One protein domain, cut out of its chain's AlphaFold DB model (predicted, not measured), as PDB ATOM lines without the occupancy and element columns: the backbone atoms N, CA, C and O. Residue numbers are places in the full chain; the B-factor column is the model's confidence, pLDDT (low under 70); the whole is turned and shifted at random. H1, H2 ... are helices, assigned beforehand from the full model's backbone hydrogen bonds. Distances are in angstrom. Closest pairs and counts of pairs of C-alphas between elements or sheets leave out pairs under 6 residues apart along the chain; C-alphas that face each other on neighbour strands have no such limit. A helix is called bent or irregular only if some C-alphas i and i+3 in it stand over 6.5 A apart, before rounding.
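Overview. This is residues 79 to 152 and 175 to 191 of the 232 residues of the protein "Dimer_Tnp_hAT domain-containing protein" of Rhizophagus irregularis (strain DAOM 181602 / DAOM 197198 / MUCL 43194) (UniProt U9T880). Picture one helix, H2, in the middle, with H1 crossing it on one side and the stretch of residues 175 to 191, which holds the short helix H5, on the other side. Past the far end of H2 the chain turns through the short H3, and from there a loose arm leads away to the long H4, which touches no helix; residues 127 to 133 and 138 to 152 stick out. The printed part has 91 residues with five named helices, in the order H1, H2, H3, H4, H5, and no named strand; its class is all helix. The whole is loose, with a radius of gyration of the C-alphas of 16.0 A, and spans 42 by 37 by 29 A.

Along the chain. Find C-alpha 79 at (98.501, 124.689, 132.770); from there H1 runs over residues 79 to 92, 19.5 A from first to last C-alpha. Go on to Val 101, where H2 begins, and follow it over residues 101 to 116, 22.3 A, to C-alpha 116 at (100.216, 111.091, 141.121). H3 follows at residues 118 to 121. Next look at Thr 131, where H4 begins; it takes residues 131 to 146, 22.4 A, and ends with C-alpha 146 at (128.534, 103.477, 139.321). Beyond the cut, H5 takes residues 180 to 183.

Arrangement. Look first at Cys 88 and Ser 108, whose C-alphas, 6.6 A apart, are the closest of H1 and H2. These helices touch, H2 with residues 104 to 108 alone, and run opposite ways at a steep tilt of 58 degrees. H3 is close to H2 but not clearly touching, the closest C-alphas being those of Tyr 114 and Glu 121, 6.7 A apart. H5 too is close to H2 but not clearly touching, with the C-alphas of Ala 106 and Ser 182 closest at 7.5 A. H1 and H5 are apart, and H4 is apart from H1, H2, H3 and H5. In H1, H2 and H4 every O i to N i+4 pair is within hydrogen-bond range. H3 and H5 are too short for such a pair; the one O i to N i+3 pair is within range in H5 but not in H3.

Size, cuts and confidence. The farthest C-alphas, those of Thr 130 and Pro 175, are 45.2 A apart. Residues 153 to 174 are not printed, and C-alphas 152 and 175 are 24.0 A apart across this cut. Of the links printed whole, H2 to H3 is tight, H1 to H2 and H3 to H4 are short, and none is long. The mean pLDDT of the printed part is 75.9; 25 residues are under 70, among them residues 143 to 152, 175 to 179 and 187 to 191.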
ATOM      1  N   ALA A  79      97.348 124.705 131.858       84.25
ATOM      2  CA  ALA A  79      98.501 124.689 132.770       84.25
ATOM      3  C   ALA A  79      98.973 123.277 133.184       84.25
ATOM      4  O   ALA A  79     100.151 123.064 133.468       84.25
ATOM      5  N   ASN A  80      98.074 122.285 133.207       79.31
ATOM      6  CA  ASN A  80      98.467 120.894 133.444       79.31
ATOM      7  C   ASN A  80      99.269 120.326 132.269       79.31
ATOM      8  O   ASN A  80     100.296 119.690 132.491       79.31
ATOM      9  N   CYS A  81      98.832 120.596 131.039       84.00
ATOM     10  CA  CYS A  81      99.575 120.252 129.834       84.00
ATOM     11  C   CYS A  81     100.900 121.016 129.786       84.00
ATOM     12  O   CYS A  81     101.929 120.401 129.558       84.00
ATOM     13  N   GLU A  82     100.909 122.321 130.073       87.06
ATOM     14  CA  GLU A  82     102.134 123.135 130.121       87.06
ATOM     15  C   GLU A  82     103.148 122.587 131.126       87.06
ATOM     16  O   GLU A  82     104.339 122.533 130.835       87.06
ATOM     17  N   ARG A  83     102.690 122.113 132.291       87.06
ATOM     18  CA  ARG A  83     103.563 121.456 133.268       87.06
ATOM     19  C   ARG A  83     104.188 120.182 132.699       87.06
ATOM     20  O   ARG A  83     105.386 119.986 132.873       87.06
ATOM     21  N   VAL A  84     103.410 119.346 132.007       86.38
ATOM     22  CA  VAL A  84     103.931 118.149 131.320       86.38
ATOM     23  C   VAL A  84     104.920 118.546 130.225       86.38
ATOM     24  O   VAL A  84     106.021 118.014 130.196       86.38
ATOM     25  N   TRP A  85     104.604 119.546 129.402       85.62
ATOM     26  CA  TRP A  85     105.509 120.060 128.373       85.62
ATOM     27  C   TRP A  85     106.800 120.644 128.947       85.62
ATOM     28  O   TRP A  85     107.863 120.466 128.363       85.62
ATOM     29  N   SER A  86     106.744 121.286 130.115       87.31
ATOM     30  CA  SER A  86     107.941 121.741 130.822       87.31
ATOM     31  C   SER A  86     108.810 120.570 131.279       87.31
ATOM     32  O   SER A  86     110.034 120.673 131.226       87.31
ATOM     33  N   ILE A  87     108.201 119.465 131.721       88.00
ATOM     34  CA  ILE A  87     108.921 118.239 132.085       88.00
ATOM     35  C   ILE A  87     109.533 117.602 130.834       88.00
ATOM     36  O   ILE A  87     110.709 117.249 130.853       88.00
ATOM     37  N   CYS A  88     108.793 117.540 129.723       89.12
ATOM     38  CA  CYS A  88     109.328 117.117 128.429       89.12
ATOM     39  C   CYS A  88     110.527 117.971 128.012       89.12
ATOM     40  O   CYS A  88     111.556 117.421 127.638       89.12
ATOM     41  N   GLY A  89     110.429 119.297 128.147       88.06
ATOM     42  CA  GLY A  89     111.529 120.223 127.872       88.06
ATOM     43  C   GLY A  89     112.744 120.007 128.777       88.06
ATOM     44  O   GLY A  89     113.878 120.207 128.351       88.06
ATOM     45  N   TRP A  90     112.535 119.555 130.017       86.62
ATOM     46  CA  TRP A  90     113.630 119.158 130.899       86.62
ATOM     47  C   TRP A  90     114.280 117.838 130.459       86.62
ATOM     48  O   TRP A  90     115.504 117.749 130.449       86.62
ATOM     49  N   MET A  91     113.484 116.848 130.036       86.94
ATOM     50  CA  MET A  91     113.974 115.553 129.540       86.94
ATOM     51  C   MET A  91     114.733 115.669 128.213       86.94
ATOM     52  O   MET A  91     115.724 114.970 128.010       86.94
ATOM     53  N   THR A  92     114.298 116.549 127.310       84.88
ATOM     54  CA  THR A  92     115.012 116.813 126.052       84.88
ATOM     55  C   THR A  92     116.196 117.757 126.246       84.88
ATOM     56  O   THR A  92     117.185 117.652 125.526       84.88
ATOM     57  N   GLY A  93     116.151 118.638 127.249       81.50
ATOM     58  CA  GLY A  93     117.242 119.546 127.588       81.50
ATOM     59  C   GLY A  93     117.524 120.597 126.504       81.50
ATOM     60  O   GLY A  93     116.688 120.905 125.659       81.50
ATOM     61  N   LYS A  94     118.720 121.205 126.549       76.56
ATOM     62  CA  LYS A  94     119.145 122.251 125.589       76.56
ATOM     63  C   LYS A  94     119.885 121.712 124.360       76.56
ATOM     64  O   LYS A  94     120.041 122.440 123.384       76.56
ATOM     65  N   ARG A  95     120.408 120.485 124.433       77.62
ATOM     66  CA  ARG A  95     121.170 119.833 123.357       77.62
ATOM     67  C   ARG A  95     120.258 118.834 122.648       77.62
ATOM     68  O   ARG A  95     119.371 118.274 123.280       77.62
ATOM     69  N   ARG A  96     120.473 118.603 121.351       73.62
ATOM     70  CA  ARG A  96     119.664 117.652 120.577       73.62
ATOM     71  C   ARG A  96     119.861 116.241 121.140       73.62
ATOM     72  O   ARG A  96     120.949 115.683 121.034       73.62
ATOM     73  N   THR A  97     118.823 115.677 121.748       76.94
ATOM     74  CA  THR A  97     118.795 114.274 122.170       76.94
ATOM     75  C   THR A  97     118.252 113.417 121.028       76.94
ATOM     76  O   THR A  97     117.374 113.846 120.281       76.94
ATOM     77  N   ARG A  98     118.762 112.191 120.867       81.00
ATOM     78  CA  ARG A  98     118.212 111.200 119.918       81.00
ATOM     79  C   ARG A  98     117.008 110.465 120.534       81.00
ATOM     80  O   ARG A  98     116.909 109.249 120.434       81.00
ATOM     81  N   LEU A  99     116.138 111.191 121.238       82.25
ATOM     82  CA  LEU A  99     114.919 110.640 121.830       82.25
ATOM     83  C   LEU A  99     113.782 110.739 120.816       82.25
ATOM     84  O   LEU A  99     113.491 111.829 120.321       82.25
ATOM     85  N   SER A 100     113.140 109.609 120.518       85.75
ATOM     86  CA  SER A 100     111.914 109.613 119.724       85.75
ATOM     87  C   SER A 100     110.753 110.218 120.521       85.75
ATOM     88  O   SER A 100     110.803 110.324 121.754       85.75
ATOM     89  N   VAL A 101     109.695 110.616 119.816       84.38
ATOM     90  CA  VAL A 101     108.497 111.193 120.441       84.38
ATOM     91  C   VAL A 101     107.810 110.164 121.340       84.38
ATOM     92  O   VAL A 101     107.383 110.503 122.440       84.38
ATOM     93  N   GLU A 102     107.783 108.901 120.922       85.56
ATOM     94  CA  GLU A 102     107.182 107.781 121.651       85.56
ATOM     95  C   GLU A 102     107.913 107.530 122.974       85.56
ATOM     96  O   GLU A 102     107.287 107.360 124.021       85.56
ATOM     97  N   ASN A 103     109.248 107.577 122.959       86.00
ATOM     98  CA  ASN A 103     110.048 107.423 124.171       86.00
ATOM     99  C   ASN A 103     109.852 108.601 125.126       86.00
ATOM    100  O   ASN A 103     109.729 108.409 126.337       86.00
ATOM    101  N   LEU A 104     109.785 109.821 124.590       87.56
ATOM    102  CA  LEU A 104     109.516 111.009 125.390       87.56
ATOM    103  C   LEU A 104     108.123 110.944 126.031       87.56
ATOM    104  O   LEU A 104     107.970 111.265 127.213       87.56
ATOM    105  N   GLU A 105     107.115 110.491 125.285       86.94
ATOM    106  CA  GLU A 105     105.765 110.256 125.795       86.94
ATOM    107  C   GLU A 105     105.779 109.208 126.913       86.94
ATOM    108  O   GLU A 105     105.262 109.460 128.003       86.94
ATOM    109  N   ALA A 106     106.414 108.061 126.683       86.75
ATOM    110  CA  ALA A 106     106.514 106.980 127.654       86.75
ATOM    111  C   ALA A 106     107.207 107.423 128.955       86.75
ATOM    112  O   ALA A 106     106.697 107.172 130.050       86.75
ATOM    113  N   MET A 107     108.317 108.162 128.866       88.25
ATOM    114  CA  MET A 107     108.986 108.742 130.038       88.25
ATOM    115  C   MET A 107     108.086 109.744 130.775       88.25
ATOM    116  O   MET A 107     107.990 109.710 132.005       88.25
ATOM    117  N   SER A 108     107.369 110.595 130.038       87.44
ATOM    118  CA  SER A 108     106.411 111.558 130.604       87.44
ATOM    119  C   SER A 108     105.257 110.863 131.331       87.44
ATOM    120  O   SER A 108     104.812 111.317 132.394       87.44
ATOM    121  N   LYS A 109     104.796 109.739 130.776       85.38
ATOM    122  CA  LYS A 109     103.782 108.858 131.353       85.38
ATOM    123  C   LYS A 109     104.275 108.254 132.674       85.38
ATOM    124  O   LYS A 109     103.623 108.404 133.707       85.38
ATOM    125  N   ILE A 110     105.469 107.667 132.685       87.19
ATOM    126  CA  ILE A 110     106.087 107.114 133.903       87.19
ATOM    127  C   ILE A 110     106.218 108.187 134.989       87.19
ATOM    128  O   ILE A 110     105.785 107.984 136.125       87.19
ATOM    129  N   HIS A 111     106.753 109.358 134.637       87.56
ATOM    130  CA  HIS A 111     106.900 110.470 135.571       87.56
ATOM    131  C   HIS A 111     105.550 110.879 136.180       87.56
ATOM    132  O   HIS A 111     105.405 110.968 137.400       87.56
ATOM    133  N   SER A 112     104.537 111.099 135.341       85.12
ATOM    134  CA  SER A 112     103.220 111.553 135.803       85.12
ATOM    135  C   SER A 112     102.528 110.519 136.702       85.12
ATOM    136  O   SER A 112     101.882 110.905 137.681       85.12
ATOM    137  N   TYR A 113     102.710 109.219 136.432       84.56
ATOM    138  CA  TYR A 113     102.228 108.137 137.294       84.56
ATOM    139  C   TYR A 113     102.854 108.201 138.692       84.56
ATOM    140  O   TYR A 113     102.127 108.258 139.686       84.56
ATOM    141  N   TYR A 114     104.186 108.264 138.786       84.81
ATOM    142  CA  TYR A 114     104.877 108.297 140.078       84.81
ATOM    143  C   TYR A 114     104.584 109.562 140.884       84.81
ATOM    144  O   TYR A 114     104.481 109.490 142.105       84.81
ATOM    145  N   ILE A 115     104.394 110.711 140.233       83.06
ATOM    146  CA  ILE A 115     103.972 111.935 140.926       83.06
ATOM    147  C   ILE A 115     102.565 111.767 141.514       83.06
ATOM    148  O   ILE A 115     102.351 112.043 142.699       83.06
ATOM    149  N   THR A 116     101.622 111.264 140.713       80.44
ATOM    150  CA  THR A 116     100.216 111.091 141.121       80.44
ATOM    151  C   THR A 116     100.061 110.026 142.211       80.44
ATOM    152  O   THR A 116      99.275 110.205 143.141       80.44
ATOM    153  N   ASN A 117     100.858 108.957 142.148       80.50
ATOM    154  CA  ASN A 117     100.804 107.816 143.066       80.50
ATOM    155  C   ASN A 117     101.962 107.792 144.071       80.50
ATOM    156  O   ASN A 117     102.244 106.770 144.695       80.50
ATOM    157  N   SER A 118     102.613 108.933 144.277       79.75
ATOM    158  CA  SER A 118     103.810 109.066 145.114       79.75
ATOM    159  C   SER A 118     103.646 108.487 146.523       79.75
ATOM    160  O   SER A 118     104.565 107.868 147.044       79.75
ATOM    161  N   LYS A 119     102.451 108.588 147.115       78.69
ATOM    162  CA  LYS A 119     102.137 108.002 148.431       78.69
ATOM    163  C   LYS A 119     102.190 106.473 148.475       78.69
ATOM    164  O   LYS A 119     102.542 105.929 149.517       78.69
ATOM    165  N   SER A 120     101.766 105.789 147.412       78.44
ATOM    166  CA  SER A 120     101.705 104.322 147.384       78.44
ATOM    167  C   SER A 120     102.938 103.691 146.757       78.44
ATOM    168  O   SER A 120     103.308 102.592 147.152       78.44
ATOM    169  N   GLU A 121     103.564 104.377 145.803       78.12
ATOM    170  CA  GLU A 121     104.653 103.818 144.998       78.12
ATOM    171  C   GLU A 121     106.041 104.217 145.512       78.12
ATOM    172  O   GLU A 121     107.010 103.496 145.291       78.12
ATOM    173  N   LEU A 122     106.173 105.346 146.221       76.06
ATOM    174  CA  LEU A 122     107.467 105.800 146.726       76.06
ATOM    175  C   LEU A 122     107.589 105.504 148.221       76.06
ATOM    176  O   LEU A 122     107.023 106.189 149.071       76.06
ATOM    177  N   THR A 123     108.435 104.529 148.555       71.94
ATOM    178  CA  THR A 123     108.716 104.066 149.927       71.94
ATOM    179  C   THR A 123     109.126 105.183 150.896       71.94
ATOM    180  O   THR A 123     108.978 105.041 152.114       71.94
ATOM    181  N   ASN A 124     109.655 106.288 150.367       68.56
ATOM    182  CA  ASN A 124     110.185 107.421 151.126       68.56
ATOM    183  C   ASN A 124     109.270 108.652 151.142       68.56
ATOM    184  O   ASN A 124     109.635 109.659 151.743       68.56
ATOM    185  N   TYR A 125     108.101 108.606 150.502       72.25
ATOM    186  CA  TYR A 125     107.230 109.771 150.417       72.25
ATOM    187  C   TYR A 125     106.661 110.165 151.785       72.25
ATOM    188  O   TYR A 125     106.059 109.344 152.478       72.25
ATOM    189  N   GLY A 126     106.836 111.434 152.165       66.50
ATOM    190  CA  GLY A 126     106.259 112.011 153.384       66.50
ATOM    191  C   GLY A 126     106.828 111.468 154.699       66.50
ATOM    192  O   GLY A 126     106.203 111.660 155.738       66.50
ATOM    193  N   LYS A 127     107.976 110.778 154.671       76.50
ATOM    194  CA  LYS A 127     108.691 110.357 155.882       76.50
ATOM    195  C   LYS A 127     109.684 111.439 156.288       76.50
ATOM    196  O   LYS A 127     110.571 111.765 155.501       76.50
ATOM    197  N   ASP A 128     109.559 111.939 157.514       72.06
ATOM    198  CA  ASP A 128     110.583 112.785 158.123       72.06
ATOM    199  C   ASP A 128     111.848 111.946 158.302       72.06
ATOM    200  O   ASP A 128     111.891 111.015 159.107       72.06
ATOM    201  N   ARG A 129     112.861 112.237 157.489       71.69
ATOM    202  CA  ARG A 129     114.169 111.592 157.557       71.69
ATOM    203  C   ARG A 129     115.206 112.599 158.002       71.69
ATOM    204  O   ARG A 129     115.161 113.771 157.630       71.69
ATOM    205  N   THR A 130     116.161 112.122 158.784       79.38
ATOM    206  CA  THR A 130     117.339 112.910 159.134       79.38
ATOM    207  C   THR A 130     118.210 113.122 157.894       79.38
ATOM    208  O   THR A 130     118.166 112.351 156.931       79.38
ATOM    209  N   THR A 131     119.024 114.177 157.908       79.00
ATOM    210  CA  THR A 131     119.985 114.472 156.833       79.00
ATOM    211  C   THR A 131     120.906 113.288 156.546       79.00
ATOM    212  O   THR A 131     121.190 113.003 155.385       79.00
ATOM    213  N   ASP A 132     121.296 112.547 157.584       81.06
ATOM    214  CA  ASP A 132     122.199 111.400 157.473       81.06
ATOM    215  C   ASP A 132     121.544 110.219 156.745       81.06
ATOM    216  O   ASP A 132     122.173 109.578 155.902       81.06
ATOM    217  N   GLU A 133     120.256 109.966 156.993       80.75
ATOM    218  CA  GLU A 133     119.494 108.946 156.266       80.75
ATOM    219  C   GLU A 133     119.306 109.305 154.788       80.75
ATOM    220  O   GLU A 133     119.367 108.431 153.917       80.75
ATOM    221  N   ILE A 134     119.096 110.592 154.489       80.25
ATOM    222  CA  ILE A 134     118.992 111.090 153.113       80.25
ATOM    223  C   ILE A 134     120.333 110.906 152.393       80.25
ATOM    224  O   ILE A 134     120.364 110.339 151.301       80.25
ATOM    225  N   CYS A 135     121.443 111.306 153.020       80.94
ATOM    226  CA  CYS A 135     122.790 111.123 152.480       80.94
ATOM    227  C   CYS A 135     123.132 109.644 152.259       80.94
ATOM    228  O   CYS A 135     123.645 109.291 151.199       80.94
ATOM    229  N   ALA A 136     122.803 108.759 153.203       82.19
ATOM    230  CA  ALA A 136     123.019 107.322 153.048       82.19
ATOM    231  C   ALA A 136     122.215 106.743 151.871       82.19
ATOM    232  O   ALA A 136     122.737 105.953 151.085       82.19
ATOM    233  N   THR A 137     120.960 107.170 151.712       80.06
ATOM    234  CA  THR A 137     120.103 106.744 150.595       80.06
ATOM    235  C   THR A 137     120.657 107.221 149.249       80.06
ATOM    236  O   THR A 137     120.746 106.427 148.314       80.06
ATOM    237  N   LEU A 138     121.085 108.484 149.159       80.50
ATOM    238  CA  LEU A 138     121.719 109.053 147.963       80.50
ATOM    239  C   LEU A 138     123.018 108.332 147.602       80.50
ATOM    240  O   LEU A 138     123.227 107.998 146.441       80.50
ATOM    241  N   ASN A 139     123.866 108.048 148.589       80.62
ATOM    242  CA  ASN A 139     125.128 107.347 148.366       80.62
ATOM    243  C   ASN A 139     124.905 105.904 147.893       80.62
ATOM    244  O   ASN A 139     125.604 105.442 146.996       80.62
ATOM    245  N   ASN A 140     123.904 105.206 148.438       77.88
ATOM    246  CA  ASN A 140     123.529 103.876 147.957       77.88
ATOM    247  C   ASN A 140     123.005 103.913 146.514       77.88
ATOM    248  O   ASN A 140     123.401 103.077 145.707       77.88
ATOM    249  N   ALA A 141     122.159 104.891 146.173       76.00
ATOM    250  CA  ALA A 141     121.672 105.071 144.806       76.00
ATOM    251  C   ALA A 141     122.819 105.386 143.832       76.00
ATOM    252  O   ALA A 141     122.903 104.788 142.765       76.00
ATOM    253  N   ARG A 142     123.746 106.266 144.229       73.81
ATOM    254  CA  ARG A 142     124.952 106.591 143.458       73.81
ATOM    255  C   ARG A 142     125.809 105.353 143.194       73.81
ATOM    256  O   ARG A 142     126.244 105.156 142.068       73.81
ATOM    257  N   ARG A 143     126.006 104.500 144.198       69.81
ATOM    258  CA  ARG A 143     126.793 103.269 144.053       69.81
ATOM    259  C   ARG A 143     126.166 102.283 143.059       69.81
ATOM    260  O   ARG A 143     126.895 101.619 142.343       69.81
ATOM    261  N   HIS A 144     124.835 102.220 142.993       61.84
ATOM    262  CA  HIS A 144     124.133 101.432 141.972       61.84
ATOM    263  C   HIS A 144     124.270 102.013 140.560       61.84
ATOM    264  O   HIS A 144     124.218 101.259 139.598       61.84
ATOM    265  N   ILE A 145     124.444 103.330 140.423       63.62
ATOM    266  CA  ILE A 145     124.704 103.975 139.129       63.62
ATOM    267  C   ILE A 145     126.144 103.704 138.677       63.62
ATOM    268  O   ILE A 145     126.355 103.404 137.513       63.62
ATOM    269  N   GLU A 146     127.113 103.761 139.596       57.72
ATOM    270  CA  GLU A 146     128.534 103.477 139.321       57.72
ATOM    271  C   GLU A 146     128.811 101.993 138.990       57.72
ATOM    272  O   GLU A 146     129.862 101.679 138.443       57.72
ATOM    273  N   GLU A 147     127.885 101.076 139.302       57.66
ATOM    274  CA  GLU A 147     127.959  99.652 138.924       57.66
ATOM    275  C   GLU A 147     127.634  99.415 137.433       57.66
ATOM    276  O   GLU A 147     128.032  98.401 136.864       57.66
ATOM    277  N   TYR A 148     126.969 100.373 136.779       55.12
ATOM    278  CA  TYR A 148     126.902 100.454 135.323       55.12
ATOM    279  C   TYR A 148     128.104 101.279 134.844       55.12
ATOM    280  O   TYR A 148     128.248 102.434 135.241       55.12
ATOM    281  N   GLU A 149     128.973 100.712 133.999       49.50
ATOM    282  CA  GLU A 149     130.029 101.482 133.326       49.50
ATOM    283  C   GLU A 149     129.377 102.580 132.472       49.50
ATOM    284  O   GLU A 149     128.933 102.353 131.348       49.50
ATOM    285  N   ILE A 150     129.286 103.791 133.019       53.62
ATOM    286  CA  ILE A 150     129.063 104.989 132.222       53.62
ATOM    287  C   ILE A 150     130.412 105.258 131.561       53.62
ATOM    288  O   ILE A 150     131.334 105.719 132.237       53.62
ATOM    289  N   GLU A 151     130.547 104.921 130.275       55.22
ATOM    290  CA  GLU A 151     131.706 105.325 129.474       55.22
ATOM    291  C   GLU A 151     131.971 106.817 129.717       55.22
ATOM    292  O   GLU A 151     131.072 107.658 129.599       55.22
ATOM    293  N   GLU A 152     133.187 107.131 130.160       53.31
ATOM    294  CA  GLU A 152     133.572 108.482 130.547       53.31
ATOM    295  C   GLU A 152     133.358 109.422 129.352       53.31
ATOM    296  O   GLU A 152     133.835 109.176 128.244       53.31
ATOM    297  N   PRO A 175     116.422 105.556 114.651       55.84
ATOM    298  CA  PRO A 175     115.904 104.209 114.805       55.84
ATOM    299  C   PRO A 175     115.006 104.192 116.039       55.84
ATOM    300  O   PRO A 175     115.439 104.604 117.116       55.84
ATOM    301  N   LEU A 176     113.753 103.771 115.863       55.62
ATOM    302  CA  LEU A 176     112.780 103.612 116.940       55.62
ATOM    303  C   LEU A 176     113.316 102.580 117.936       55.62
ATOM    304  O   LEU A 176     113.087 101.379 117.807       55.62
ATOM    305  N   GLN A 177     114.083 103.048 118.914       65.31
ATOM    306  CA  GLN A 177     114.546 102.226 120.014       65.31
ATOM    307  C   GLN A 177     113.508 102.317 121.117       65.31
ATOM    308  O   GLN A 177     113.570 103.194 121.972       65.31
ATOM    309  N   GLU A 178     112.521 101.435 121.052       65.94
ATOM    310  CA  GLU A 178     111.484 101.326 122.068       65.94
ATOM    311  C   GLU A 178     112.109 101.138 123.463       65.94
ATOM    312  O   GLU A 178     112.992 100.291 123.642       65.94
ATOM    313  N   LEU A 179     111.656 101.920 124.450       68.50
ATOM    314  CA  LEU A 179     112.109 101.766 125.833       68.50
ATOM    315  C   LEU A 179     111.835 100.339 126.316       68.50
ATOM    316  O   LEU A 179     110.696  99.897 126.331       68.50
ATOM    317  N   GLU A 180     112.841  99.631 126.820       73.50
ATOM    318  CA  GLU A 180     112.655  98.253 127.304       73.50
ATOM    319  C   GLU A 180     111.570  98.137 128.387       73.50
ATOM    320  O   GLU A 180     110.886  97.120 128.483       73.50
ATOM    321  N   ILE A 181     111.349  99.208 129.155       68.38
ATOM    322  CA  ILE A 181     110.301  99.268 130.173       68.38
ATOM    323  C   ILE A 181     108.879  99.219 129.593       68.38
ATOM    324  O   ILE A 181     107.992  98.712 130.274       68.38
ATOM    325  N   SER A 182     108.645  99.671 128.351       63.91
ATOM    326  CA  SER A 182     107.322  99.554 127.711       63.91
ATOM    327  C   SER A 182     106.960  98.101 127.403       63.91
ATOM    328  O   SER A 182     105.783  97.761 127.350       63.91
ATOM    329  N   LYS A 183     107.961  97.221 127.266       71.81
ATOM    330  CA  LYS A 183     107.756  95.779 127.056       71.81
ATOM    331  C   LYS A 183     107.373  95.046 128.341       71.81
ATOM    332  O   LYS A 183     106.852  93.937 128.281       71.81
ATOM    333  N   VAL A 184     107.661  95.646 129.497       71.31
ATOM    334  CA  VAL A 184     107.411  95.067 130.827       71.31
ATOM    335  C   VAL A 184     106.166  95.673 131.474       71.31
ATOM    336  O   VAL A 184     105.437  94.979 132.182       71.31
ATOM    337  N   LEU A 185     105.922  96.965 131.247       66.56
ATOM    338  CA  LEU A 185     104.830  97.720 131.844       66.56
ATOM    339  C   LEU A 185     103.916  98.285 130.761       66.56
ATOM    340  O   LEU A 185     104.350  99.057 129.909       66.56
ATOM    341  N   ASP A 186     102.625  97.979 130.874       72.19
ATOM    342  CA  ASP A 186     101.601  98.677 130.105       72.19
ATOM    343  C   ASP A 186     101.418 100.092 130.677       72.19
ATOM    344  O   ASP A 186     100.752 100.323 131.694       72.19
ATOM    345  N   LEU A 187     102.060 101.051 130.009       66.75
ATOM    346  CA  LEU A 187     102.046 102.460 130.383       66.75
ATOM    347  C   LEU A 187     100.662 103.101 130.224       66.75
ATOM    348  O   LEU A 187     100.391 104.112 130.872       66.75
ATOM    349  N   GLU A 188      99.780 102.524 129.408       66.12
ATOM    350  CA  GLU A 188      98.416 103.007 129.200       66.12
ATOM    351  C   GLU A 188      97.511 102.590 130.371       66.12
ATOM    352  O   GLU A 188      96.719 103.384 130.894       66.12
ATOM    353  N   LEU A 189      97.713 101.371 130.883       61.81
ATOM    354  CA  LEU A 189      97.056 100.868 132.092       61.81
ATOM    355  C   LEU A 189      97.435 101.657 133.354       61.81
ATOM    356  O   LEU A 189      96.600 101.799 134.248       61.81
ATOM    357  N   MET A 190      98.638 102.239 133.421       60.62
ATOM    358  CA  MET A 190      99.081 103.051 134.567       60.62
ATOM    359  C   MET A 190      98.209 104.298 134.808       60.62
ATOM    360  O   MET A 190      98.030 104.724 135.950       60.62
ATOM    361  N   PHE A 191      97.594 104.855 133.760       56.53
ATOM    362  CA  PHE A 191      96.628 105.962 133.868       56.53
ATOM    363  C   PHE A 191      95.181 105.481 134.037       56.53
ATOM    364  O   PHE A 191      94.257 106.278 134.235       56.53
TER     365      PHE A 191